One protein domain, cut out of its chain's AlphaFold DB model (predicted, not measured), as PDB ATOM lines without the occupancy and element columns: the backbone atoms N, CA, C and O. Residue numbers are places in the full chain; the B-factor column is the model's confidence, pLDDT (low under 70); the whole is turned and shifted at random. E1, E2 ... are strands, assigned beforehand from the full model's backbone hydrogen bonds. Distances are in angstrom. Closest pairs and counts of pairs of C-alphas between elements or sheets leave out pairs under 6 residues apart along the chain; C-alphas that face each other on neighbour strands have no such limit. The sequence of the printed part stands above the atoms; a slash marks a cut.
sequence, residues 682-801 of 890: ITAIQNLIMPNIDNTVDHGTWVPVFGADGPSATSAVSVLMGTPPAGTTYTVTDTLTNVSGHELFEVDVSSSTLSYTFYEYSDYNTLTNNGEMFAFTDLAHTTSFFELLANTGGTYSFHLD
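Overview. This is residues 682 to 801 of the 890 residues of an uncharacterized protein of Chthoniobacter flavus Ellin428 (UniProt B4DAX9). A single sheet of eight strands curls like part of a barrel and is left open between its edge strands E1 and E3. The long stretch of residues 706 to 727, with no named element, crosses the hollow side of the curl on its way from E2 to E3. The printed part has 120 residues, with no named helix and eight named strands, E1 to E8 along the chain; the sheet runs E1 E2 E8 E7 E6 E5 E4 E3, all antiparallel. The class is all strand, with 68 residues in named elements. The whole is compact, with a radius of gyration of the C-alphas of 15.0 A and spans of 46 by 30 by 25 A.

Arrangement. E1, residues 682 to 685, is an edge strand and forms a hairpin with E2, residues 696 to 705; N 703 and O 684 are 2.8 A apart, within hydrogen-bond range. The pairing of E2 is staggered: its residues 702 to 704 pair with E1, and its residues 696 to 701 pair with E8, residues 795 to 800, where N 698 and O 798 are 3.0 A apart. E3, residues 728 to 739, is apart from E2 and is the other edge strand; it bends by 86 degrees at residue 736. E3 forms a hairpin with E4, residues 742 to 751, with N 731 and O 748 at 2.9 A. E4 forms a hairpin with E5, residues 755 to 765, where N 747 and O 758 are 2.8 A apart. E5 and E6, residues 770 to 776, form a hairpin with N 763 and O 772 at 2.8 A. E6 and E7, residues 784 to 791, form a hairpin at 170 degrees between their directions, with N 773 and O 788 at 2.8 A. E7 and E8 form a hairpin at 176 degrees, with N 791 and O 795 at 2.8 A. E3 to E8 make a meander, each strand the antiparallel neighbour of the one before.

Along the chain. E1 begins at C-alpha 682 (242.458, 237.410, 296.342) and is 7.8 A long from first to last C-alpha. E2 measures 29.1 A, E3 27.4 A, E4 28.4 A and E5 31.4 A. E3 begins at C-alpha 728 (253.323, 249.187, 315.063). E6 is 19.7 A long, E7 20.6 A and E8 16.9 A; E8 ends at C-alpha 800 (246.246, 261.142, 301.302).

Size, cuts and confidence. The two C-alphas farthest apart are those of Ala 708 and Thr 753, at 47.0 A. From edge to edge the strands' lines turn by 68 degrees and the way across the sheet by 150 degrees; the sheet is twisted. The printed part has no cut, and the link from E2 to E3, 22 residues, is long. The mean pLDDT of the printed part is 86.3, with residues 689 and 691 under 70.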
ATOM      1  N   ILE A 682     241.497 236.344 296.665       83.56
ATOM      2  CA  ILE A 682     242.458 237.410 296.342       83.56
ATOM      3  C   ILE A 682     243.848 236.786 296.237       83.56
ATOM      4  O   ILE A 682     244.407 236.326 297.231       83.56
ATOM      5  N   THR A 683     244.423 236.782 295.035       81.62
ATOM      6  CA  THR A 683     245.679 236.057 294.762       81.62
ATOM      7  C   THR A 683     246.932 236.931 294.870       81.62
ATOM      8  O   THR A 683     248.016 236.420 295.152       81.62
ATOM      9  N   ALA A 684     246.802 238.251 294.691       83.25
ATOM     10  CA  ALA A 684     247.890 239.212 294.878       83.25
ATOM     11  C   ALA A 684     247.374 240.631 295.176       83.25
ATOM     12  O   ALA A 684     246.331 241.043 294.671       83.25
ATOM     13  N   ILE A 685     248.157 241.404 295.932       83.94
ATOM     14  CA  ILE A 685     247.988 242.851 296.130       83.94
ATOM     15  C   ILE A 685     249.372 243.498 295.972       83.94
ATOM     16  O   ILE A 685     250.347 243.034 296.564       83.94
ATOM     17  N   GLN A 686     249.480 244.540 295.149       81.88
ATOM     18  CA  GLN A 686     250.694 245.347 294.996       81.88
ATOM     19  C   GLN A 686     250.881 246.244 296.230       81.88
ATOM     20  O   GLN A 686     249.902 246.788 296.730       81.88
ATOM     21  N   ASN A 687     252.117 246.474 296.688       74.81
ATOM     22  CA  ASN A 687     252.400 247.525 297.675       74.81
ATOM     23  C   ASN A 687     252.381 248.919 297.016       74.81
ATOM     24  O   ASN A 687     252.819 249.065 295.873       74.81
ATOM     25  N   LEU A 688     251.934 249.938 297.753       71.38
ATOM     26  CA  LEU A 688     251.924 251.344 297.328       71.38
ATOM     27  C   LEU A 688     252.821 252.195 298.239       71.38
ATOM     28  O   LEU A 688     252.948 251.903 299.429       71.38
ATOM     29  N   ILE A 689     253.430 253.254 297.696       69.69
ATOM     30  CA  ILE A 689     254.346 254.137 298.433       69.69
ATOM     31  C   ILE A 689     253.863 255.578 298.321       69.69
ATOM     32  O   ILE A 689     254.259 256.333 297.436       69.69
ATOM     33  N   MET A 690     253.002 255.964 299.261       71.69
ATOM     34  CA  MET A 690     252.469 257.322 299.306       71.69
ATOM     35  C   MET A 690     253.555 258.351 299.654       71.69
ATOM     36  O   MET A 690     254.244 258.198 300.672       71.69
ATOM     37  N   PRO A 691     253.687 259.449 298.885       67.56
ATOM     38  CA  PRO A 691     254.458 260.602 299.319       67.56
ATOM     39  C   PRO A 691     253.780 261.253 300.535       67.56
ATOM     40  O   PRO A 691     252.566 261.423 300.578       67.56
ATOM     41  N   ASN A 692     254.566 261.662 301.535       72.38
ATOM     42  CA  ASN A 692     254.060 262.332 302.739       72.38
ATOM     43  C   ASN A 692     253.736 263.816 302.435       72.38
ATOM     44  O   ASN A 692     254.473 264.721 302.827       72.38
ATOM     45  N   ILE A 693     252.663 264.066 301.680       77.44
ATOM     46  CA  ILE A 693     252.212 265.398 301.241       77.44
ATOM     47  C   ILE A 693     250.677 265.442 301.253       77.44
ATOM     48  O   ILE A 693     250.037 264.505 300.778       77.44
ATOM     49  N   ASP A 694     250.103 266.539 301.759       80.81
ATOM     50  CA  ASP A 694     248.660 266.818 301.687       80.81
ATOM     51  C   ASP A 694     248.123 266.764 300.238       80.81
ATOM     52  O   ASP A 694     248.778 267.242 299.308       80.81
ATOM     53  N   ASN A 695     246.901 266.254 300.062       85.06
ATOM     54  CA  ASN A 695     246.186 266.127 298.786       85.06
ATOM     55  C   ASN A 695     247.041 265.437 297.693       85.06
ATOM     56  O   ASN A 695     247.267 265.985 296.606       85.06
ATOM     57  N   THR A 696     247.532 264.225 297.964       81.00
ATOM     58  CA  THR A 696     248.214 263.381 296.963       81.00
ATOM     59  C   THR A 696     247.490 262.061 296.738       81.00
ATOM     60  O   THR A 696     246.952 261.483 297.673       81.00
ATOM     61  N   VAL A 697     247.478 261.572 295.495       82.56
ATOM     62  CA  VAL A 697     246.833 260.305 295.113       82.56
ATOM     63  C   VAL A 697     247.853 259.419 294.419       82.56
ATOM     64  O   VAL A 697     248.511 259.885 293.487       82.56
ATOM     65  N   ASP A 698     247.939 258.153 294.819       80.81
ATOM     66  CA  ASP A 698     248.706 257.146 294.087       80.81
ATOM     67  C   ASP A 698     247.920 255.836 293.885       80.81
ATOM     68  O   ASP A 698     246.900 255.604 294.538       80.81
ATOM     69  N   HIS A 699     248.346 255.015 292.921       81.31
ATOM     70  CA  HIS A 699     247.550 253.915 292.362       81.31
ATOM     71  C   HIS A 699     248.302 252.578 292.379       81.31
ATOM     72  O   HIS A 699     249.427 252.475 291.893       81.31
ATOM     73  N   GLY A 700     247.645 251.527 292.868       82.81
ATOM     74  CA  GLY A 700     248.156 250.157 292.876       82.81
ATOM     75  C   GLY A 700     247.258 249.182 292.115       82.81
ATOM     76  O   GLY A 700     246.147 249.505 291.685       82.81
ATOM     77  N   THR A 701     247.740 247.953 291.949       85.25
ATOM     78  CA  THR A 701     246.961 246.840 291.390       85.25
ATOM     79  C   THR A 701     246.742 245.728 292.414       85.25
ATOM     80  O   THR A 701     247.508 245.561 293.363       85.25
ATOM     81  N   TRP A 702     245.668 244.969 292.234       88.06
ATOM     82  CA  TRP A 702     245.359 243.757 292.988       88.06
ATOM     83  C   TRP A 702     244.684 242.749 292.053       88.06
ATOM     84  O   TRP A 702     244.230 243.118 290.970       88.06
ATOM     85  N   VAL A 703     244.667 241.475 292.430       88.50
ATOM     86  CA  VAL A 703     244.137 240.387 291.598       88.50
ATOM     87  C   VAL A 703     243.009 239.684 292.356       88.50
ATOM     88  O   VAL A 703     243.256 238.656 293.000       88.50
ATOM     89  N   PRO A 704     241.789 240.255 292.332       87.38
ATOM     90  CA  PRO A 704     240.591 239.544 292.739       87.38
ATOM     91  C   PRO A 704     240.216 238.487 291.697       87.38
ATOM     92  O   PRO A 704     240.411 238.678 290.494       87.38
ATOM     93  N   VAL A 705     239.634 237.400 292.178       86.19
ATOM     94  CA  VAL A 705     238.967 236.357 291.401       86.19
ATOM     95  C   VAL A 705     237.622 236.149 292.090       86.19
ATOM     96  O   VAL A 705     237.604 235.899 293.288       86.19
ATOM     97  N   PHE A 706     236.508 236.345 291.384       82.69
ATOM     98  CA  PHE A 706     235.192 236.464 292.032       82.69
ATOM     99  C   PHE A 706     234.336 235.194 292.024       82.69
ATOM    100  O   PHE A 706     233.312 235.211 292.687       82.69
ATOM    101  N   GLY A 707     234.752 234.149 291.307       83.31
ATOM    102  CA  GLY A 707     233.905 233.001 290.973       83.31
ATOM    103  C   GLY A 707     233.259 233.135 289.591       83.31
ATOM    104  O   GLY A 707     233.431 234.153 288.904       83.31
ATOM    105  N   ALA A 708     232.548 232.096 289.159       84.12
ATOM    106  CA  ALA A 708     231.904 232.011 287.851       84.12
ATOM    107  C   ALA A 708     230.665 232.911 287.701       84.12
ATOM    108  O   ALA A 708     230.316 233.278 286.573       84.12
ATOM    109  N   ASP A 709     230.015 233.283 288.806       82.69
ATOM    110  CA  ASP A 709     228.918 234.258 288.868       82.69
ATOM    111  C   ASP A 709     229.417 235.714 288.751       82.69
ATOM    112  O   ASP A 709     228.816 236.535 288.050       82.69
ATOM    113  N   GLY A 710     230.572 236.009 289.351       83.94
ATOM    114  CA  GLY A 710     231.268 237.284 289.288       83.94
ATOM    115  C   GLY A 710     230.978 238.229 290.467       83.94
ATOM    116  O   GLY A 710     230.345 237.878 291.455       83.94
ATOM    117  N   PRO A 711     231.477 239.478 290.417       83.62
ATOM    118  CA  PRO A 711     231.422 240.377 291.566       83.62
ATOM    119  C   PRO A 711     229.985 240.782 291.942       83.62
ATOM    120  O   PRO A 711     229.344 241.546 291.218       83.62
ATOM    121  N   SER A 712     229.542 240.363 293.135       81.44
ATOM    122  CA  SER A 712     228.274 240.758 293.770       81.44
ATOM    123  C   SER A 712     227.906 242.236 293.564       81.44
ATOM    124  O   SER A 712     228.618 243.155 293.982       81.44
ATOM    125  N   ALA A 713     226.721 242.466 292.992       79.62
ATOM    126  CA  ALA A 713     226.205 243.799 292.689       79.62
ATOM    127  C   ALA A 713     225.992 244.696 293.927       79.62
ATOM    128  O   ALA A 713     225.868 245.912 293.779       79.62
ATOM    129  N   THR A 714     225.945 244.120 295.135       82.69
ATOM    130  CA  THR A 714     225.681 244.843 296.391       82.69
ATOM    131  C   THR A 714     226.854 244.888 297.363       82.69
ATOM    132  O   THR A 714     226.824 245.723 298.263       82.69
ATOM    133  N   SER A 715     227.850 244.003 297.237       84.69
ATOM    134  CA  SER A 715     228.904 243.867 298.258       84.69
ATOM    135  C   SER A 715     230.167 243.110 297.803       84.69
ATOM    136  O   SER A 715     230.786 242.431 298.617       84.69
ATOM    137  N   ALA A 716     230.574 243.192 296.528       86.00
ATOM    138  CA  ALA A 716     231.723 242.414 296.021       86.00
ATOM    139  C   ALA A 716     233.077 242.713 296.692       86.00
ATOM    140  O   ALA A 716     233.970 241.873 296.668       86.00
ATOM    141  N   VAL A 717     233.282 243.927 297.213       87.94
ATOM    142  CA  VAL A 717     234.574 244.360 297.768       87.94
ATOM    143  C   VAL A 717     234.336 245.140 299.051       87.94
ATOM    144  O   VAL A 717     233.585 246.109 299.055       87.94
ATOM    145  N   SER A 718     235.021 244.761 300.124       86.88
ATOM    146  CA  SER A 718     235.116 245.565 301.341       86.88
ATOM    147  C   SER A 718     236.580 245.869 301.647       86.88
ATOM    148  O   SER A 718     237.479 245.103 301.297       86.88
ATOM    149  N   VAL A 719     236.823 247.022 302.266       86.88
ATOM    150  CA  VAL A 719     238.153 247.482 302.676       86.88
ATOM    151  C   VAL A 719     238.133 247.625 304.194       86.88
ATOM    152  O   VAL A 719     237.235 248.270 304.733       86.88
ATOM    153  N   LEU A 720     239.081 246.995 304.888       84.69
ATOM    154  CA  LEU A 720     239.193 247.004 306.349       84.69
ATOM    155  C   LEU A 720     240.665 247.109 306.762       84.69
ATOM    156  O   LEU A 720     241.550 246.627 306.048       84.69
ATOM    157  N   MET A 721     240.933 247.686 307.935       84.12
ATOM    158  CA  MET A 721     242.286 247.740 308.490       84.12
ATOM    159  C   MET A 721     242.828 246.342 308.824       84.12
ATOM    160  O   MET A 721     242.347 245.649 309.722       84.12
ATOM    161  N   GLY A 722     243.855 245.936 308.075       80.88
ATOM    162  CA  GLY A 722     244.526 244.645 308.210       80.88
ATOM    163  C   GLY A 722     245.507 244.557 309.386       80.88
ATOM    164  O   GLY A 722     245.550 245.394 310.289       80.88
ATOM    165  N   THR A 723     246.346 243.519 309.373       82.00
ATOM    166  CA  THR A 723     247.355 243.302 310.418       82.00
ATOM    167  C   THR A 723     248.411 244.423 310.437       82.00
ATOM    168  O   THR A 723     248.932 244.797 309.385       82.00
ATOM    169  N   PRO A 724     248.772 244.968 311.616       81.62
ATOM    170  CA  PRO A 724     249.704 246.088 311.693       81.62
ATOM    171  C   PRO A 724     251.131 245.711 311.256       81.62
ATOM    172  O   PRO A 724     251.620 244.631 311.610       81.62
ATOM    173  N   PRO A 725     251.859 246.617 310.569       77.25
ATOM    174  CA  PRO A 725     253.271 246.432 310.249       77.25
ATOM    175  C   PRO A 725     254.129 246.206 311.498       77.25
ATOM    176  O   PRO A 725     253.938 246.849 312.533       77.25
ATOM    177  N   ALA A 726     255.128 245.326 311.395       76.31
ATOM    178  CA  ALA A 726     255.964 244.922 312.525       76.31
ATOM    179  C   ALA A 726     256.605 246.119 313.263       76.31
ATOM    180  O   ALA A 726     257.383 246.881 312.689       76.31
ATOM    181  N   GLY A 727     256.302 246.257 314.559       80.19
ATOM    182  CA  GLY A 727     256.728 247.391 315.395       80.19
ATOM    183  C   GLY A 727     255.680 248.503 315.555       80.19
ATOM    184  O   GLY A 727     255.913 249.441 316.317       80.19
ATOM    185  N   THR A 728     254.531 248.368 314.891       82.44
ATOM    186  CA  THR A 728     253.323 249.187 315.063       82.44
ATOM    187  C   THR A 728     252.210 248.330 315.677       82.44
ATOM    188  O   THR A 728     252.198 247.110 315.514       82.44
ATOM    189  N   THR A 729     251.271 248.964 316.372       88.12
ATOM    190  CA  THR A 729     250.001 248.382 316.819       88.12
ATOM    191  C   THR A 729     248.867 249.207 316.223       88.12
ATOM    192  O   THR A 729     248.907 250.436 316.314       88.12
ATOM    193  N   TYR A 730     247.860 248.539 315.665       91.25
ATOM    194  CA  TYR A 730     246.551 249.122 315.379       91.25
ATOM    195  C   TYR A 730     245.562 248.571 316.407       91.25
ATOM    196  O   TYR A 730     245.501 247.356 316.601       91.25
ATOM    197  N   THR A 731     244.813 249.448 317.074       91.19
ATOM    198  CA  THR A 731     243.677 249.065 317.923       91.19
ATOM    199  C   THR A 731     242.422 249.664 317.309       91.19
ATOM    200  O   THR A 731     242.231 250.873 317.375       91.19
ATOM    201  N   VAL A 732     241.602 248.822 316.684       91.31
ATOM    202  CA  VAL A 732     240.333 249.227 316.068       91.31
ATOM    203  C   VAL A 732     239.220 249.058 317.102       91.31
ATOM    204  O   VAL A 732     239.070 247.980 317.678       91.31
ATOM    205  N   THR A 733     238.463 250.123 317.353       93.00
ATOM    206  CA  THR A 733     237.378 250.170 318.341       93.00
ATOM    207  C   THR A 733     236.099 250.660 317.673       93.00
ATOM    208  O   THR A 733     236.058 251.768 317.151       93.00
ATOM    209  N   ASP A 734     235.040 249.856 317.709       90.25
ATOM    210  CA  ASP A 734     233.692 250.286 317.322       90.25
ATOM    211  C   ASP A 734     233.235 251.470 318.199       90.25
ATOM    212  O   ASP A 734     233.245 251.391 319.433       90.25
ATOM    213  N   THR A 735     232.854 252.584 317.565       88.94
ATOM    214  CA  THR A 735     232.385 253.792 318.268       88.94
ATOM    215  C   THR A 735     230.914 253.719 318.691       88.94
ATOM    216  O   THR A 735     230.449 254.589 319.433       88.94
ATOM    217  N   LEU A 736     230.167 252.720 318.207       87.94
ATOM    218  CA  LEU A 736     228.706 252.610 318.258       87.94
ATOM    219  C   LEU A 736     227.990 253.821 317.623       87.94
ATOM    220  O   LEU A 736     226.851 254.150 317.976       87.94
ATOM    221  N   THR A 737     228.659 254.506 316.690       85.62
ATOM    222  CA  THR A 737     228.095 255.608 315.900       85.62
ATOM    223  C   THR A 737     228.046 255.247 314.418       85.62
ATOM    224  O   THR A 737     228.749 254.354 313.950       85.62
ATOM    225  N   ASN A 738     227.146 255.891 313.677       86.00
ATOM    226  CA  ASN A 738     226.939 255.632 312.255       86.00
ATOM    227  C   ASN A 738     227.031 256.945 311.470       86.00
ATOM    228  O   ASN A 738     226.403 257.942 311.843       86.00
ATOM    229  N   VAL A 739     227.781 256.927 310.370       81.75
ATOM    230  CA  VAL A 739     228.014 258.065 309.471       81.75
ATOM    231  C   VAL A 739     227.475 257.697 308.095       81.75
ATOM    232  O   VAL A 739     227.818 256.654 307.556       81.75
ATOM    233  N   SER A 740     226.564 258.508 307.548       81.75
ATOM    234  CA  SER A 740     225.858 258.284 306.265       81.75
ATOM    235  C   SER A 740     225.042 256.979 306.116       81.75
ATOM    236  O   SER A 740     224.229 256.891 305.200       81.75
ATOM    237  N   GLY A 741     225.174 256.021 307.038       84.62
ATOM    238  CA  GLY A 741     224.607 254.666 306.962       84.62
ATOM    239  C   GLY A 741     225.610 253.558 307.322       84.62
ATOM    240  O   GLY A 741     225.203 252.411 307.464       84.62
ATOM    241  N   HIS A 742     226.886 253.910 307.497       87.38
ATOM    242  CA  HIS A 742     228.010 253.009 307.750       87.38
ATOM    243  C   HIS A 742     228.445 253.103 309.213       87.38
ATOM    244  O   HIS A 742     228.355 254.171 309.825       87.38
ATOM    245  N   GLU A 743     228.918 251.994 309.773       90.12
ATOM    246  CA  GLU A 743     229.462 251.937 311.130       90.12
ATOM    247  C   GLU A 743     230.862 252.561 311.181       90.12
ATOM    248  O   GLU A 743     231.662 252.376 310.264       90.12
ATOM    249  N   LEU A 744     231.130 253.345 312.228       91.62
ATOM    250  CA  LEU A 744     232.369 254.103 312.376       91.62
ATOM    251  C   LEU A 744     233.288 253.476 313.429       91.62
ATOM    252  O   LEU A 744     232.887 253.279 314.581       91.62
ATOM    253  N   PHE A 745     234.552 253.293 313.061       93.25
ATOM    254  CA  PHE A 745     235.599 252.739 313.909       93.25
ATOM    255  C   PHE A 745     236.648 253.797 314.272       93.25
ATOM    256  O   PHE A 745     237.087 254.577 313.434       93.25
ATOM    257  N   GLU A 746     237.067 253.813 315.535       94.56
ATOM    258  CA  GLU A 746     238.209 254.572 316.047       94.56
ATOM    259  C   GLU A 746     239.465 253.695 315.943       94.56
ATOM    260  O   GLU A 746     239.506 252.591 316.492       94.56
ATOM    261  N   VAL A 747     240.484 254.167 315.223       93.69
ATOM    262  CA  VAL A 747     241.725 253.435 314.948       93.69
ATOM    263  C   VAL A 747     242.895 254.113 315.650       93.69
ATOM    264  O   VAL A 747     243.449 255.115 315.188       93.69
ATOM    265  N   ASP A 748     243.301 253.528 316.773       92.19
ATOM    266  CA  ASP A 748     244.485 253.928 317.531       92.19
ATOM    267  C   ASP A 748     245.746 253.307 316.909       92.19
ATOM    268  O   ASP A 748     245.986 252.096 317.003       92.19
ATOM    269  N   VAL A 749     246.589 254.146 316.302       90.12
ATOM    270  CA  VAL A 749     247.892 253.769 315.745       90.12
ATOM    271  C   VAL A 749     248.995 254.137 316.729       90.12
ATOM    272  O   VAL A 749     249.170 255.303 317.084       90.12
ATOM    273  N   SER A 750     249.802 253.156 317.140       87.81
ATOM    274  CA  SER A 750     250.933 253.389 318.048       87.81
ATOM    275  C   SER A 750     252.188 252.603 317.668       87.81
ATOM    276  O   SER A 750     252.133 251.439 317.276       87.81
ATOM    277  N   SER A 751     253.349 253.238 317.802       82.62
ATOM    278  CA  SER A 751     254.675 252.640 317.622       82.62
ATOM    279  C   SER A 751     255.653 253.178 318.675       82.62
ATOM    280  O   SER A 751     255.284 253.931 319.576       82.62
ATOM    281  N   SER A 752     256.932 252.814 318.577       78.88
ATOM    282  CA  SER A 752     257.979 253.329 319.472       78.88
ATOM    283  C   SER A 752     258.318 254.817 319.271       78.88
ATOM    284  O   SER A 752     259.024 255.385 320.108       78.88
ATOM    285  N   THR A 753     257.844 255.450 318.190       72.06
ATOM    286  CA  THR A 753     258.176 256.845 317.830       72.06
ATOM    287  C   THR A 753     256.985 257.703 317.398       72.06
ATOM    288  O   THR A 753     257.150 258.913 317.261       72.06
ATOM    289  N   LEU A 754     255.812 257.110 317.165       75.44
ATOM    290  CA  LEU A 754     254.621 257.787 316.648       75.44
ATOM    291  C   LEU A 754     253.368 257.247 317.352       75.44
ATOM    292  O   LEU A 754     253.278 256.051 317.615       75.44
ATOM    293  N   SER A 755     252.407 258.120 317.651       86.69
ATOM    294  CA  SER A 755     251.090 257.732 318.159       86.69
ATOM    295  C   SER A 755     250.052 258.737 317.671       86.69
ATOM    296  O   SER A 755     250.242 259.937 317.873       86.69
ATOM    297  N   TYR A 756     248.988 258.258 317.034       90.69
ATOM    298  CA  TYR A 756     247.852 259.060 316.578       90.69
ATOM    299  C   TYR A 756     246.587 258.202 316.521       90.69
ATOM    300  O   TYR A 756     246.668 256.979 316.449       90.69
ATOM    301  N   THR A 757     245.436 258.862 316.515       92.69
ATOM    302  CA  THR A 757     244.120 258.235 316.371       92.69
ATOM    303  C   THR A 757     243.468 258.816 315.122       92.69
ATOM    304  O   THR A 757     243.594 260.019 314.876       92.69
ATOM    305  N   PHE A 758     242.787 257.990 314.338       94.62
ATOM    306  CA  PHE A 758     241.920 258.431 313.245       94.62
ATOM    307  C   PHE A 758     240.600 257.652 313.280       94.62
ATOM    308  O   PHE A 758     240.472 256.698 314.042       94.62
ATOM    309  N   TYR A 759     239.610 258.081 312.502       94.19
ATOM    310  CA  TYR A 759     238.275 257.478 312.475       94.19
ATOM    311  C   TYR A 759     237.952 257.029 311.057       94.19
ATOM    312  O   TYR A 759     238.121 257.828 310.140       94.19
ATOM    313  N   GLU A 760     237.504 255.792 310.863       94.12
ATOM    314  CA  GLU A 760     237.220 255.228 309.539       94.12
ATOM    315  C   GLU A 760     235.829 254.600 309.440       94.12
ATOM    316  O   GLU A 760     235.302 254.055 310.410       94.12
ATOM    317  N   TYR A 761     235.253 254.649 308.241       92.69
ATOM    318  CA  TYR A 761     234.157 253.776 307.831       92.69
ATOM    319  C   TYR A 761     234.377 253.314 306.387       92.69
ATOM    320  O   TYR A 761     235.096 253.965 305.622       92.69
ATOM    321  N   SER A 762     233.714 252.219 306.014       91.94
ATOM    322  CA  SER A 762     233.780 251.658 304.662       91.94
ATOM    323  C   SER A 762     232.395 251.522 304.025       91.94
ATOM    324  O   SER A 762     231.403 251.236 304.700       91.94
ATOM    325  N   ASP A 763     232.347 251.710 302.711       90.56
ATOM    326  CA  ASP A 763     231.185 251.548 301.837       90.56
ATOM    327  C   ASP A 763     231.527 250.599 300.668       90.56
ATOM    328  O   ASP A 763     232.697 250.376 300.345       90.56
ATOM    329  N   TYR A 764     230.505 250.046 300.016       90.75
ATOM    330  CA  TYR A 764     230.619 249.454 298.687       90.75
ATOM    331  C   TYR A 764     229.714 250.224 297.728       90.75
ATOM    332  O   TYR A 764     228.488 250.076 297.713       90.75
ATOM    333  N   ASN A 765     230.334 251.050 296.893       88.69
ATOM    334  CA  ASN A 765     229.627 251.954 296.010       88.69
ATOM    335  C   ASN A 765     229.084 251.183 294.792       88.69
ATOM    336  O   ASN A 765     229.735 250.997 293.760       88.69
ATOM    337  N   THR A 766     227.838 250.721 294.934       85.88
ATOM    338  CA  THR A 766     227.083 249.904 293.960       85.88
ATOM    339  C   THR A 766     226.921 250.517 292.560       85.88
ATOM    340  O   THR A 766     226.479 249.827 291.644       85.88
ATOM    341  N   LEU A 767     227.275 251.795 292.356       86.31
ATOM    342  CA  LEU A 767     227.260 252.452 291.041       86.31
ATOM    343  C   LEU A 767     228.588 252.321 290.278       86.31
ATOM    344  O   LEU A 767     228.611 252.520 289.062       86.31
ATOM    345  N   THR A 768     229.682 252.027 290.983       85.00
ATOM    346  CA  THR A 768     231.050 251.928 290.439       85.00
ATOM    347  C   THR A 768     231.747 250.603 290.763       85.00
ATOM    348  O   THR A 768     232.847 250.363 290.267       85.00
ATOM    349  N   ASN A 769     231.089 249.715 291.519       85.31
ATOM    350  CA  ASN A 769     231.542 248.363 291.862       85.31
ATOM    351  C   ASN A 769     232.952 248.348 292.477       85.31
ATOM    352  O   ASN A 769     233.865 247.640 292.031       85.31
ATOM    353  N   ASN A 770     233.113 249.160 293.515       89.75
ATOM    354  CA  ASN A 770     234.345 249.395 294.252       89.75
ATOM    355  C   ASN A 770     234.056 249.468 295.761       89.75
ATOM    356  O   ASN A 770     233.043 250.019 296.186       89.75
ATOM    357  N   GLY A 771     234.959 248.907 296.566       92.38
ATOM    358  CA  GLY A 771     234.991 249.139 298.009       92.38
ATOM    359  C   GLY A 771     235.694 250.465 298.282       92.38
ATOM    360  O   GLY A 771     236.767 250.713 297.731       92.38
ATOM    361  N   GLU A 772     235.096 251.318 299.102       92.62
ATOM    362  CA  GLU A 772     235.601 252.647 299.450       92.62
ATOM    363  C   GLU A 772     235.777 252.722 300.974       92.62
ATOM    364  O   GLU A 772     234.917 252.273 301.725       92.62
ATOM    365  N   MET A 773     236.901 253.259 301.444       93.56
ATOM    366  CA  MET A 773     237.213 253.490 302.857       93.56
ATOM    367  C   MET A 773     237.546 254.967 303.042       93.56
ATOM    368  O   MET A 773     238.439 255.484 302.369       93.56
ATOM    369  N   PHE A 774     236.858 255.625 303.973       93.12
ATOM    370  CA  PHE A 774     237.007 257.049 304.264       93.12
ATOM    371  C   PHE A 774     237.527 257.228 305.691       93.12
ATOM    372  O   PHE A 774     236.830 256.894 306.652       93.12
ATOM    373  N   ALA A 775     238.742 257.755 305.829       93.94
ATOM    374  CA  ALA A 775     239.396 258.006 307.107       93.94
ATOM    375  C   ALA A 775     239.452 259.507 307.425       93.94
ATOM    376  O   ALA A 775     239.698 260.326 306.544       93.94
ATOM    377  N   PHE A 776     239.294 259.880 308.697       94.06
ATOM    378  CA  PHE A 776     239.187 261.263 309.174       94.06
ATOM    379  C   PHE A 776     240.071 261.510 310.401       94.06
ATOM    380  O   PHE A 776     240.237 260.627 311.243       94.06
ATOM    381  N   THR A 777     240.605 262.729 310.559       93.50
ATOM    382  CA  THR A 777     241.447 263.068 311.731       93.50
ATOM    383  C   THR A 777     240.635 263.392 312.995       93.50
ATOM    384  O   THR A 777     241.202 263.563 314.075       93.50
ATOM    385  N   ASP A 778     239.303 263.467 312.882       90.69
ATOM    386  CA  ASP A 778     238.395 263.847 313.965       90.69
ATOM    387  C   ASP A 778     237.056 263.080 313.947       90.69
ATOM    388  O   ASP A 778     236.477 262.845 312.889       90.69
ATOM    389  N   LEU A 779     236.525 262.777 315.141       88.38
ATOM    390  CA  LEU A 779     235.245 262.079 315.385       88.38
ATOM    391  C   LEU A 779     233.994 262.838 314.883       88.38
ATOM    392  O   LEU A 779     232.877 262.328 314.954       88.38
ATOM    393  N   ALA A 780     234.135 264.081 314.416       87.56
ATOM    394  CA  ALA A 780     233.051 264.830 313.784       87.56
ATOM    395  C   ALA A 780     233.136 264.801 312.243       87.56
ATOM    396  O   ALA A 780     232.277 265.399 311.592       87.56
ATOM    397  N   HIS A 781     234.112 264.082 311.673       87.25
ATOM    398  CA  HIS A 781     234.328 263.887 310.233       87.25
ATOM    399  C   HIS A 781     234.512 265.208 309.473       87.25
ATOM    400  O   HIS A 781     234.129 265.345 308.312       87.25
ATOM    401  N   THR A 782     235.075 266.220 310.142       86.81
ATOM    402  CA  THR A 782     235.256 267.560 309.559       86.81
ATOM    403  C   THR A 782     236.542 267.703 308.750       86.81
ATOM    404  O   THR A 782     236.672 268.647 307.969       86.81
ATOM    405  N   THR A 783     237.479 266.771 308.922       90.75
ATOM    406  CA  THR A 783     238.770 266.721 308.235       90.75
ATOM    407  C   THR A 783     239.050 265.304 307.737       90.75
ATOM    408  O   THR A 783     239.312 264.404 308.535       90.75
ATOM    409  N   SER A 784     238.993 265.102 306.416       92.38
ATOM    410  CA  SER A 784     239.478 263.860 305.801       92.38
ATOM    411  C   SER A 784     240.975 263.695 306.075       92.38
ATOM    412  O   SER A 784     241.711 264.680 306.165       92.38
ATOM    413  N   PHE A 785     241.400 262.450 306.245       93.94
ATOM    414  CA  PHE A 785     242.777 262.025 306.459       93.94
ATOM    415  C   PHE A 785     243.286 261.289 305.221       93.94
ATOM    416  O   PHE A 785     244.297 261.695 304.643       93.94
ATOM    417  N   PHE A 786     242.562 260.247 304.805       92.69
ATOM    418  CA  PHE A 786     242.777 259.554 303.543       92.69
ATOM    419  C   PHE A 786     241.501 258.877 303.029       92.69
ATOM    420  O   PHE A 786     240.628 258.500 303.810       92.69
ATOM    421  N   GLU A 787     241.447 258.647 301.720       92.94
ATOM    422  CA  GLU A 787     240.446 257.806 301.060       92.94
ATOM    423  C   GLU A 787     241.158 256.633 300.363       92.94
ATOM    424  O   GLU A 787     242.150 256.834 299.657       92.94
ATOM    425  N   LEU A 788     240.676 255.402 300.544       93.12
ATOM    426  CA  LEU A 788     241.177 254.209 299.850       93.12
ATOM    427  C   LEU A 788     240.043 253.559 299.058       93.12
ATOM    428  O   LEU A 788     239.040 253.132 299.620       93.12
ATOM    429  N   LEU A 789     240.224 253.467 297.743       92.44
ATOM    430  CA  LEU A 789     239.223 252.994 296.790       92.44
ATOM    431  C   LEU A 789     239.759 251.764 296.049       92.44
ATOM    432  O   LEU A 789     240.782 251.853 295.372       92.44
ATOM    433  N   ALA A 790     239.073 250.624 296.152       92.19
ATOM    434  CA  ALA A 790     239.454 249.334 295.576       92.19
ATOM    435  C   ALA A 790     238.395 248.837 294.578       92.19
ATOM    436  O   ALA A 790     237.294 248.437 294.947       92.19
ATOM    437  N   ASN A 791     238.728 248.861 293.287       89.12
ATOM    438  CA  ASN A 791     237.829 248.500 292.189       89.12
ATOM    439  C   ASN A 791     237.843 246.986 291.958       89.12
ATOM    440  O   ASN A 791     238.923 246.396 291.896       89.12
ATOM    441  N   THR A 792     236.679 246.391 291.681       88.19
ATOM    442  CA  THR A 792     236.555 244.995 291.199       88.19
ATOM    443  C   THR A 792     237.446 244.696 289.982       88.19
ATOM    444  O   THR A 792     237.967 243.595 289.858       88.19
ATOM    445  N   GLY A 793     237.727 245.686 289.128       86.00
ATOM    446  CA  GLY A 793     238.645 245.575 287.984       86.00
ATOM    447  C   GLY A 793     240.147 245.430 288.303       86.00
ATOM    448  O   GLY A 793     240.969 245.662 287.416       86.00
ATOM    449  N   GLY A 794     240.536 245.101 289.542       88.50
ATOM    450  CA  GLY A 794     241.932 244.830 289.914       88.50
ATOM    451  C   GLY A 794     242.833 246.066 290.060       88.50
ATOM    452  O   GLY A 794     244.061 245.971 290.004       88.50
ATOM    453  N   THR A 795     242.249 247.248 290.264       89.19
ATOM    454  CA  THR A 795     242.976 248.497 290.553       89.19
ATOM    455  C   THR A 795     242.519 249.098 291.871       89.19
ATOM    456  O   THR A 795     241.332 249.055 292.188       89.19
ATOM    457  N   TYR A 796     243.428 249.723 292.610       90.00
ATOM    458  CA  TYR A 796     243.085 250.525 293.780       90.00
ATOM    459  C   TYR A 796     243.827 251.866 293.771       90.00
ATOM    460  O   TYR A 796     244.843 252.017 293.092       90.00
ATOM    461  N   SER A 797     243.319 252.847 294.509       88.62
ATOM    462  CA  SER A 797     243.943 254.161 294.676       88.62
ATOM    463  C   SER A 797     243.849 254.623 296.122       88.62
ATOM    464  O   SER A 797     242.776 254.541 296.716       88.62
ATOM    465  N   PHE A 798     244.955 255.136 296.658       89.19
ATOM    466  CA  PHE A 798     245.019 255.757 297.978       89.19
ATOM    467  C   PHE A 798     245.216 257.265 297.798       89.19
ATOM    468  O   PHE A 798     246.181 257.704 297.172       89.19
ATOM    469  N   HIS A 799     244.302 258.056 298.346       90.12
ATOM    470  CA  HIS A 799     244.350 259.512 298.387       90.12
ATOM    471  C   HIS A 799     244.698 259.936 299.815       90.12
ATOM    472  O   HIS A 799     243.897 259.750 300.718       90.12
ATOM    473  N   LEU A 800     245.884 260.500 300.040       89.19
ATOM    474  CA  LEU A 800     246.246 261.142 301.302       89.19
ATOM    475  C   LEU A 800     245.768 262.601 301.265       89.19
ATOM    476  O   LEU A 800     246.434 263.448 300.670       89.19
ATOM    477  N   ASP A 801     244.627 262.895 301.889       90.12
ATOM    478  CA  ASP A 801     244.077 264.255 301.978       90.12
ATOM    479  C   ASP A 801     244.959 265.158 302.844       90.12
ATOM    480  O   ASP A 801     245.280 266.282 302.451       90.12
TER     481      ASP A 801